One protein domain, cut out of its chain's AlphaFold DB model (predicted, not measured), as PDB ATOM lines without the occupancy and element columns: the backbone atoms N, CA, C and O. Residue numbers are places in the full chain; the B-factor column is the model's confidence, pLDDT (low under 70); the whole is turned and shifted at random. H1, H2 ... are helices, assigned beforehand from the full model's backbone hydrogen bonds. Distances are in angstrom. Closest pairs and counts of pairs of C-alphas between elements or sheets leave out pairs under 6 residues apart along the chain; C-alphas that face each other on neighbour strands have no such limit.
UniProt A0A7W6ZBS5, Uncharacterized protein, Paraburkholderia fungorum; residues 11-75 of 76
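What this domain is: This is residues 11 to 75 of the 76 residues of an uncharacterized protein of Paraburkholderia fungorum (UniProt A0A7W6ZBS5). What shape does the model have? It is an open frame of three helices: H2 forms a crossbar, H1 crosses it near the crossbar's first residues and H3 near its last ones, with H1 and H3 both on one side of it. An open space lies between H1 and H3, and the long loop of residues 30 to 40 swings back from the end of H1 to the start of H2. What is it made of, and how large is it? The printed part has 65 residues with three named helices, in the order H1, H2, H3, and no named strand; the class is all helix. It is only just loose, close to compact, with a radius of gyration of the C-alphas of 13.2 A, and it spans 30 by 30 by 17 A.

How they stand to each other: Which helix does the first one touch? H1, residues 11 to 29, touches H2, residues 41 to 57, with residues 13 to 20 alone, and H2 touches H1 with residues 41 to 44 alone. The closest C-alphas are those of Gln 17 and Val 41, 6.1 A apart, and the lines are about perpendicular, at 83 degrees. How does the last helix stand? H3, residues 62 to 74, touches H2 with residues 63 to 68 alone, and H2 touches H3 with residues 51 to 56 alone; the closest C-alphas are those of Thr 55 and Ala 64, 4.3 A apart. These two lines are also about perpendicular, at 83 degrees. Do the first and last helices meet? H1 and H3 are apart. Are the helix backbones in order? In H1 and H3 every O i to N i+4 pair is within hydrogen-bond range, and in H2 11 of 13 are.

Where its parts are: Where does the first helix run? H1 runs from C-alpha 11 at (-27.192, 37.363, -18.947) to C-alpha 29, 27.2 A away. Where are the other two? H2, residues 41 to 57, begins at C-alpha 41 at (-33.978, 41.320, -8.361) and measures 24.0 A from first to last C-alpha. H3, residues 62 to 74, measures 18.9 A and ends at C-alpha 74 at (-31.577, 19.124, -8.748).

The domain as a whole: How far apart are the extremes? The two C-alphas farthest apart are those of Gly 31 and Gly 75, at 37.0 A. Is the printed part continuous, and how long are its links? It has no cut; the link from H1 to H2 is long, with 11 residues, and that from H2 to H3 is tight, with 4. Where is confidence low? Residues 32 to 35 are under 70 in pLDDT, while the mean of the printed part is 90.1.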
ATOM      1  N   ASP A  11     -26.112  38.160 -18.360       98.06
ATOM      2  CA  ASP A  11     -27.192  37.363 -18.947       98.06
ATOM      3  C   ASP A  11     -28.126  36.785 -17.872       98.06
ATOM      4  O   ASP A  11     -29.355  36.808 -18.010       98.06
ATOM      5  N   VAL A  12     -27.557  36.314 -16.756       97.81
ATOM      6  CA  VAL A  12     -28.321  35.809 -15.607       97.81
ATOM      7  C   VAL A  12     -29.090  36.954 -14.959       97.81
ATOM      8  O   VAL A  12     -30.279  36.817 -14.656       97.81
ATOM      9  N   TYR A  13     -28.452  38.111 -14.783       97.75
ATOM     10  CA  TYR A  13     -29.113  39.282 -14.221       97.75
ATOM     11  C   TYR A  13     -30.273  39.771 -15.106       97.75
ATOM     12  O   TYR A  13     -31.366  40.034 -14.595       97.75
ATOM     13  N   ALA A  14     -30.092  39.811 -16.428       98.06
ATOM     14  CA  ALA A  14     -31.141  40.164 -17.384       98.06
ATOM     15  C   ALA A  14     -32.318  39.166 -17.357       98.06
ATOM     16  O   ALA A  14     -33.494  39.559 -17.379       98.06
ATOM     17  N   ALA A  15     -32.028  37.868 -17.232       98.19
ATOM     18  CA  ALA A  15     -33.054  36.845 -17.057       98.19
ATOM     19  C   ALA A  15     -33.842  37.049 -15.748       98.19
ATOM     20  O   ALA A  15     -35.077  37.018 -15.753       98.19
ATOM     21  N   LEU A  16     -33.162  37.354 -14.636       97.75
ATOM     22  CA  LEU A  16     -33.808  37.658 -13.354       97.75
ATOM     23  C   LEU A  16     -34.687  38.913 -13.429       97.75
ATOM     24  O   LEU A  16     -35.782  38.930 -12.864       97.75
ATOM     25  N   GLN A  17     -34.261  39.950 -14.155       97.69
ATOM     26  CA  GLN A  17     -35.097  41.129 -14.403       97.69
ATOM     27  C   GLN A  17     -36.393  40.761 -15.135       97.69
ATOM     28  O   GLN A  17     -37.465  41.254 -14.775       97.69
ATOM     29  N   SER A  18     -36.314  39.852 -16.109       97.69
ATOM     30  CA  SER A  18     -37.481  39.363 -16.852       97.69
ATOM     31  C   SER A  18     -38.438  38.563 -15.959       97.69
ATOM     32  O   SER A  18     -39.654  38.763 -16.016       97.69
ATOM     33  N   VAL A  19     -37.906  37.720 -15.064       95.75
ATOM     34  CA  VAL A  19     -38.702  37.014 -14.041       95.75
ATOM     35  C   VAL A  19     -39.419  38.011 -13.127       95.75
ATOM     36  O   VAL A  19     -40.636  37.928 -12.958       95.75
ATOM     37  N   VAL A  20     -38.698  39.003 -12.598       95.31
ATOM     38  CA  VAL A  20     -39.270  40.059 -11.746       95.31
ATOM     39  C   VAL A  20     -40.370  40.831 -12.474       95.31
ATOM     40  O   VAL A  20     -41.408  41.135 -11.881       95.31
ATOM     41  N   ALA A  21     -40.172  41.151 -13.754       94.12
ATOM     42  CA  ALA A  21     -41.169  41.842 -14.560       94.12
ATOM     43  C   ALA A  21     -42.466  41.025 -14.682       94.12
ATOM     44  O   ALA A  21     -43.546  41.587 -14.474       94.12
ATOM     45  N   ARG A  22     -42.362  39.710 -14.932       92.69
ATOM     46  CA  ARG A  22     -43.511  38.794 -14.998       92.69
ATOM     47  C   ARG A  22     -44.247  38.704 -13.663       92.69
ATOM     48  O   ARG A  22     -45.445  38.971 -13.629       92.69
ATOM     49  N   CYS A  23     -43.542  38.452 -12.560       90.31
ATOM     50  CA  CYS A  23     -44.162  38.382 -11.231       90.31
ATOM     51  C   CYS A  23     -44.859  39.699 -10.851       90.31
ATOM     52  O   CYS A  23     -45.949  39.705 -10.283       90.31
ATOM     53  N   ASN A  24     -44.256  40.842 -11.192       90.75
ATOM     54  CA  ASN A  24     -44.856  42.150 -10.938       90.75
ATOM     55  C   ASN A  24     -46.062  42.442 -11.841       90.75
ATOM     56  O   ASN A  24     -46.940  43.208 -11.440       90.75
ATOM     57  N   LEU A  25     -46.090  41.910 -13.064       88.88
ATOM     58  CA  LEU A  25     -47.251  42.004 -13.943       88.88
ATOM     59  C   LEU A  25     -48.417  41.200 -13.365       88.88
ATOM     60  O   LEU A  25     -49.487  41.767 -13.174       88.88
ATOM     61  N   GLU A  26     -48.180  39.941 -13.000       84.62
ATOM     62  CA  GLU A  26     -49.171  39.076 -12.348       84.62
ATOM     63  C   GLU A  26     -49.689  39.695 -11.045       84.62
ATOM     64  O   GLU A  26     -50.896  39.747 -10.816       84.62
ATOM     65  N   HIS A  27     -48.796  40.271 -10.233       81.62
ATOM     66  CA  HIS A  27     -49.176  41.011  -9.034       81.62
ATOM     67  C   HIS A  27     -50.168  42.138  -9.342       81.62
ATOM     68  O   HIS A  27     -51.207  42.226  -8.690       81.62
ATOM     69  N   ARG A  28     -49.902  42.967 -10.363       78.06
ATOM     70  CA  ARG A  28     -50.836  44.027 -10.780       78.06
ATOM     71  C   ARG A  28     -52.161  43.452 -11.273       78.06
ATOM     72  O   ARG A  28     -53.208  43.947 -10.870       78.06
ATOM     73  N   SER A  29     -52.122  42.400 -12.091       77.75
ATOM     74  CA  SER A  29     -53.319  41.730 -12.613       77.75
ATOM     75  C   SER A  29     -54.176  41.094 -11.515       77.75
ATOM     76  O   SER A  29     -55.392  41.043 -11.650       77.75
ATOM     77  N   SER A  30     -53.564  40.667 -10.407       73.19
ATOM     78  CA  SER A  30     -54.258  40.139  -9.224       73.19
ATOM     79  C   SER A  30     -54.818  41.216  -8.282       73.19
ATOM     80  O   SER A  30     -55.349  40.876  -7.230       73.19
ATOM     81  N   GLY A  31     -54.678  42.508  -8.605       74.75
ATOM     82  CA  GLY A  31     -55.080  43.602  -7.711       74.75
ATOM     83  C   GLY A  31     -54.104  43.865  -6.558       74.75
ATOM     84  O   GLY A  31     -54.458  44.538  -5.597       74.75
ATOM     85  N   GLY A  32     -52.870  43.359  -6.643       64.25
ATOM     86  CA  GLY A  32     -51.829  43.613  -5.650       64.25
ATOM     87  C   GLY A  32     -51.758  42.596  -4.504       64.25
ATOM     88  O   GLY A  32     -51.218  42.912  -3.451       64.25
ATOM     89  N   VAL A  33     -52.270  41.374  -4.685       59.81
ATOM     90  CA  VAL A  33     -52.459  40.390  -3.593       59.81
ATOM     91  C   VAL A  33     -51.224  39.505  -3.345       59.81
ATOM     92  O   VAL A  33     -51.277  38.554  -2.572       59.81
ATOM     93  N   ASN A  34     -50.068  39.803  -3.952       63.88
ATOM     94  CA  ASN A  34     -48.865  39.050  -3.581       63.88
ATOM     95  C   ASN A  34     -48.436  39.445  -2.152       63.88
ATOM     96  O   ASN A  34     -48.490  40.607  -1.752       63.88
ATOM     97  N   THR A  35     -48.009  38.464  -1.366       67.50
ATOM     98  CA  THR A  35     -47.603  38.648   0.037       67.50
ATOM     99  C   THR A  35     -46.332  39.486   0.184       67.50
ATOM    100  O   THR A  35     -46.074  40.045   1.246       67.50
ATOM    101  N   HIS A  36     -45.545  39.616  -0.889       72.31
ATOM    102  CA  HIS A  36     -44.232  40.263  -0.866       72.31
ATOM    103  C   HIS A  36     -44.206  41.660  -1.514       72.31
ATOM    104  O   HIS A  36     -43.145  42.286  -1.575       72.31
ATOM    105  N   GLY A  37     -45.335  42.192  -1.978       77.44
ATOM    106  CA  GLY A  37     -45.415  43.432  -2.757       77.44
ATOM    107  C   GLY A  37     -44.622  43.400  -4.076       77.44
ATOM    108  O   GLY A  37     -44.197  42.355  -4.576       77.44
ATOM    109  N   LYS A  38     -44.366  44.586  -4.643       83.31
ATOM    110  CA  LYS A  38     -43.531  44.738  -5.846       83.31
ATOM    111  C   LYS A  38     -42.108  44.214  -5.597       83.31
ATOM    112  O   LYS A  38     -41.450  44.601  -4.628       83.31
ATOM    113  N   LEU A  39     -41.619  43.375  -6.504       91.44
ATOM    114  CA  LEU A  39     -40.296  42.762  -6.447       91.44
ATOM    115  C   LEU A  39     -39.238  43.592  -7.185       91.44
ATOM    116  O   LEU A  39     -39.512  44.236  -8.201       91.44
ATOM    117  N   THR A  40     -38.011  43.513  -6.678       94.75
ATOM    118  CA  THR A  40     -36.752  43.833  -7.370       94.75
ATOM    119  C   THR A  40     -35.920  42.551  -7.457       94.75
ATOM    120  O   THR A  40     -36.209  41.605  -6.725       94.75
ATOM    121  N   VAL A  41     -34.866  42.505  -8.286       95.75
ATOM    122  CA  VAL A  41     -33.978  41.320  -8.361       95.75
ATOM    123  C   VAL A  41     -33.389  40.988  -6.988       95.75
ATOM    124  O   VAL A  41     -33.483  39.855  -6.531       95.75
ATOM    125  N   LYS A  42     -32.893  41.999  -6.264       94.38
ATOM    126  CA  LYS A  42     -32.397  41.823  -4.893       94.38
ATOM    127  C   LYS A  42     -33.457  41.222  -3.966       94.38
ATOM    128  O   LYS A  42     -33.153  40.311  -3.206       94.38
ATOM    129  N   LYS A  43     -34.693  41.729  -4.015       93.62
ATOM    130  CA  LYS A  43     -35.775  41.235  -3.155       93.62
ATOM    131  C   LYS A  43     -36.172  39.801  -3.505       93.62
ATOM    132  O   LYS A  43     -36.403  39.022  -2.594       93.62
ATOM    133  N   LEU A  44     -36.203  39.456  -4.793       94.38
ATOM    134  CA  LEU A  44     -36.440  38.087  -5.251       94.38
ATOM    135  C   LEU A  44     -35.406  37.121  -4.654       94.38
ATOM    136  O   LEU A  44     -35.790  36.114  -4.075       94.38
ATOM    137  N   LEU A  45     -34.114  37.450  -4.740       95.25
ATOM    138  CA  LEU A  45     -33.043  36.592  -4.219       95.25
ATOM    139  C   LEU A  45     -33.099  36.446  -2.692       95.25
ATOM    140  O   LEU A  45     -32.844  35.365  -2.174       95.25
ATOM    141  N   ILE A  46     -33.478  37.509  -1.976       93.25
ATOM    142  CA  ILE A  46     -33.700  37.446  -0.525       93.25
ATOM    143  C   ILE A  46     -34.840  36.476  -0.194       93.25
ATOM    144  O   ILE A  46     -34.649  35.606   0.646       93.25
ATOM    145  N   VAL A  47     -35.987  36.582  -0.873       92.19
ATOM    146  CA  VAL A  47     -37.139  35.703  -0.603       92.19
ATOM    147  C   VAL A  47     -36.823  34.250  -0.962       92.19
ATOM    148  O   VAL A  47     -37.156  33.357  -0.199       92.19
ATOM    149  N   LEU A  48     -36.098  33.997  -2.056       93.31
ATOM    150  CA  LEU A  48     -35.664  32.636  -2.399       93.31
ATOM    151  C   LEU A  48     -34.742  32.029  -1.330       93.31
ATOM    152  O   LEU A  48     -34.850  30.843  -1.029       93.31
ATOM    153  N   ALA A  49     -33.859  32.832  -0.730       94.25
ATOM    154  CA  ALA A  49     -33.033  32.381   0.387       94.25
ATOM    155  C   ALA A  49     -33.869  32.108   1.652       94.25
ATOM    156  O   ALA A  49     -33.597  31.148   2.374       94.25
ATOM    157  N   GLU A  50     -34.895  32.922   1.917       92.75
ATOM    158  CA  GLU A  50     -35.845  32.700   3.014       92.75
ATOM    159  C   GLU A  50     -36.651  31.407   2.807       92.75
ATOM    160  O   GLU A  50     -36.730  30.593   3.727       92.75
ATOM    161  N   ASP A  51     -37.166  31.169   1.598       92.44
ATOM    162  CA  ASP A  51     -37.907  29.955   1.232       92.44
ATOM    163  C   ASP A  51     -37.032  28.699   1.356       92.44
ATOM    164  O   ASP A  51     -37.475  27.679   1.888       92.44
ATOM    165  N   ALA A  52     -35.760  28.777   0.947       95.06
ATOM    166  CA  ALA A  52     -34.786  27.708   1.172       95.06
ATOM    167  C   ALA A  52     -34.593  27.422   2.666       95.06
ATOM    168  O   ALA A  52     -34.610  26.262   3.075       95.06
ATOM    169  N   ALA A  53     -34.493  28.451   3.510       95.38
ATOM    170  CA  ALA A  53     -34.377  28.272   4.956       95.38
ATOM    171  C   ALA A  53     -35.649  27.683   5.599       95.38
ATOM    172  O   ALA A  53     -35.557  27.006   6.628       95.38
ATOM    173  N   MET A  54     -36.835  27.885   5.007       94.81
ATOM    174  CA  MET A  54     -38.084  27.306   5.518       94.81
ATOM    175  C   MET A  54     -38.096  25.777   5.475       94.81
ATOM    176  O   MET A  54     -38.740  25.183   6.339       94.81
ATOM    177  N   THR A  55     -37.332  25.142   4.577       95.62
ATOM    178  CA  THR A  55     -37.138  23.674   4.573       95.62
ATOM    179  C   THR A  55     -36.661  23.153   5.930       95.62
ATOM    180  O   THR A  55     -37.094  22.094   6.372       95.62
ATOM    181  N   GLN A  56     -35.855  23.945   6.644       96.38
ATOM    182  CA  GLN A  56     -35.352  23.616   7.972       96.38
ATOM    183  C   GLN A  56     -36.199  24.221   9.100       96.38
ATOM    184  O   GLN A  56     -36.438  23.573  10.117       96.38
ATOM    185  N   ILE A  57     -36.630  25.480   8.965       95.31
ATOM    186  CA  ILE A  57     -37.301  26.215  10.055       95.31
ATOM    187  C   ILE A  57     -38.766  25.781  10.202       95.31
ATOM    188  O   ILE A  57     -39.291  25.720  11.317       95.31
ATOM    189  N   ARG A  58     -39.446  25.500   9.084       93.62
ATOM    190  CA  ARG A  58     -40.860  25.101   9.019       93.62
ATOM    191  C   ARG A  58     -41.066  24.001   7.967       93.62
ATOM    192  O   ARG A  58     -41.814  24.217   7.019       93.62
ATOM    193  N   PRO A  59     -40.486  22.800   8.145       91.06
ATOM    194  CA  PRO A  59     -40.490  21.737   7.130       91.06
ATOM    195  C   PRO A  59     -41.887  21.304   6.657       91.06
ATOM    196  O   PRO A  59     -42.044  20.810   5.548       91.06
ATOM    197  N   ALA A  60     -42.917  21.491   7.488       92.88
ATOM    198  CA  ALA A  60     -44.302  21.163   7.151       92.88
ATOM    199  C   ALA A  60     -45.048  22.283   6.395       92.88
ATOM    200  O   ALA A  60     -46.231  22.123   6.093       92.88
ATOM    201  N   SER A  61     -44.413  23.433   6.138       91.12
ATOM    202  CA  SER A  61     -45.045  24.524   5.395       91.12
ATOM    203  C   SER A  61     -45.145  24.192   3.907       91.12
ATOM    204  O   SER A  61     -44.392  23.380   3.364       91.12
ATOM    205  N   TRP A  62     -46.096  24.833   3.231       90.75
ATOM    206  CA  TRP A  62     -46.257  24.659   1.791       90.75
ATOM    207  C   TRP A  62     -45.023  25.158   1.021       90.75
ATOM    208  O   TRP A  62     -44.578  24.491   0.089       90.75
ATOM    209  N   GLU A  63     -44.443  26.288   1.440       88.88
ATOM    210  CA  GLU A  63     -43.216  26.864   0.879       88.88
ATOM    211  C   GLU A  63     -42.050  25.881   1.007       88.88
ATOM    212  O   GLU A  63     -41.373  25.588   0.022       88.88
ATOM    213  N   ALA A  64     -41.878  25.307   2.203       90.69
ATOM    214  CA  ALA A  64     -40.846  24.321   2.488       90.69
ATOM    215  C   ALA A  64     -40.988  23.083   1.597       90.69
ATOM    216  O   ALA A  64     -40.012  22.659   0.988       90.69
ATOM    217  N   PHE A  65     -42.201  22.542   1.447       93.88
ATOM    218  CA  PHE A  65     -42.436  21.386   0.578       93.88
ATOM    219  C   PHE A  65     -42.102  21.683  -0.891       93.88
ATOM    220  O   PHE A  65     -41.475  20.872  -1.572       93.88
ATOM    221  N   LYS A  66     -42.509  22.855  -1.396       94.50
ATOM    222  CA  LYS A  66     -42.215  23.261  -2.778       94.50
ATOM    223  C   LYS A  66     -40.727  23.484  -3.002       94.50
ATOM    224  O   LYS A  66     -40.213  23.052  -4.032       94.50
ATOM    225  N   MET A  67     -40.046  24.113  -2.051       95.38
ATOM    226  CA  MET A  67     -38.615  24.353  -2.149       95.38
ATOM    227  C   MET A  67     -37.810  23.057  -2.017       95.38
ATOM    228  O   MET A  67     -36.917  22.826  -2.823       95.38
ATOM    229  N   GLN A  68     -38.181  22.163  -1.096       95.25
ATOM    230  CA  GLN A  68     -37.550  20.847  -0.967       95.25
ATOM    231  C   GLN A  68     -37.657  20.051  -2.269       95.25
ATOM    232  O   GLN A  68     -36.672  19.489  -2.723       95.25
ATOM    233  N   HIS A  69     -38.815  20.083  -2.935       95.38
ATOM    234  CA  HIS A  69     -38.965  19.424  -4.228       95.38
ATOM    235  C   HIS A  69     -38.014  19.980  -5.302       95.38
ATOM    236  O   HIS A  69     -37.475  19.205  -6.092       95.38
ATOM    237  N   VAL A  70     -37.794  21.300  -5.345       95.31
ATOM    238  CA  VAL A  70     -36.801  21.909  -6.248       95.31
ATOM    239  C   VAL A  70     -35.400  21.404  -5.910       95.31
ATOM    240  O   VAL A  70     -34.678  20.988  -6.813       95.31
ATOM    241  N   LEU A  71     -35.037  21.394  -4.625       94.44
ATOM    242  CA  LEU A  71     -33.728  20.926  -4.169       94.44
ATOM    243  C   LEU A  71     -33.485  19.458  -4.549       94.44
ATOM    244  O   LEU A  71     -32.502  19.158  -5.226       94.44
ATOM    245  N   ASP A  72     -34.438  18.582  -4.226       95.12
ATOM    246  CA  ASP A  72     -34.386  17.150  -4.536       95.12
ATOM    247  C   ASP A  72     -34.294  16.902  -6.050       95.12
ATOM    248  O   ASP A  72     -33.540  16.045  -6.508       95.12
ATOM    249  N   SER A  73     -35.031  17.680  -6.853       95.81
ATOM    250  CA  SER A  73     -35.052  17.542  -8.320       95.81
ATOM    251  C   SER A  73     -33.723  17.917  -8.978       95.81
ATOM    252  O   SER A  73     -33.441  17.472 -10.090       95.81
ATOM    253  N   HIS A  74     -32.912  18.732  -8.303       92.62
ATOM    254  CA  HIS A  74     -31.577  19.124  -8.748       92.62
ATOM    255  C   HIS A  74     -30.451  18.335  -8.057       92.62
ATOM    256  O   HIS A  74     -29.291  18.515  -8.426       92.62
ATOM    257  N   GLY A  75     -30.780  17.439  -7.117       91.00
ATOM    258  CA  GLY A  75     -29.818  16.591  -6.408       91.00
ATOM    259  C   GLY A  75     -28.967  17.323  -5.366       91.00
ATOM    260  O   GLY A  75     -27.819  16.925  -5.159       91.00
TER     261      GLY A  75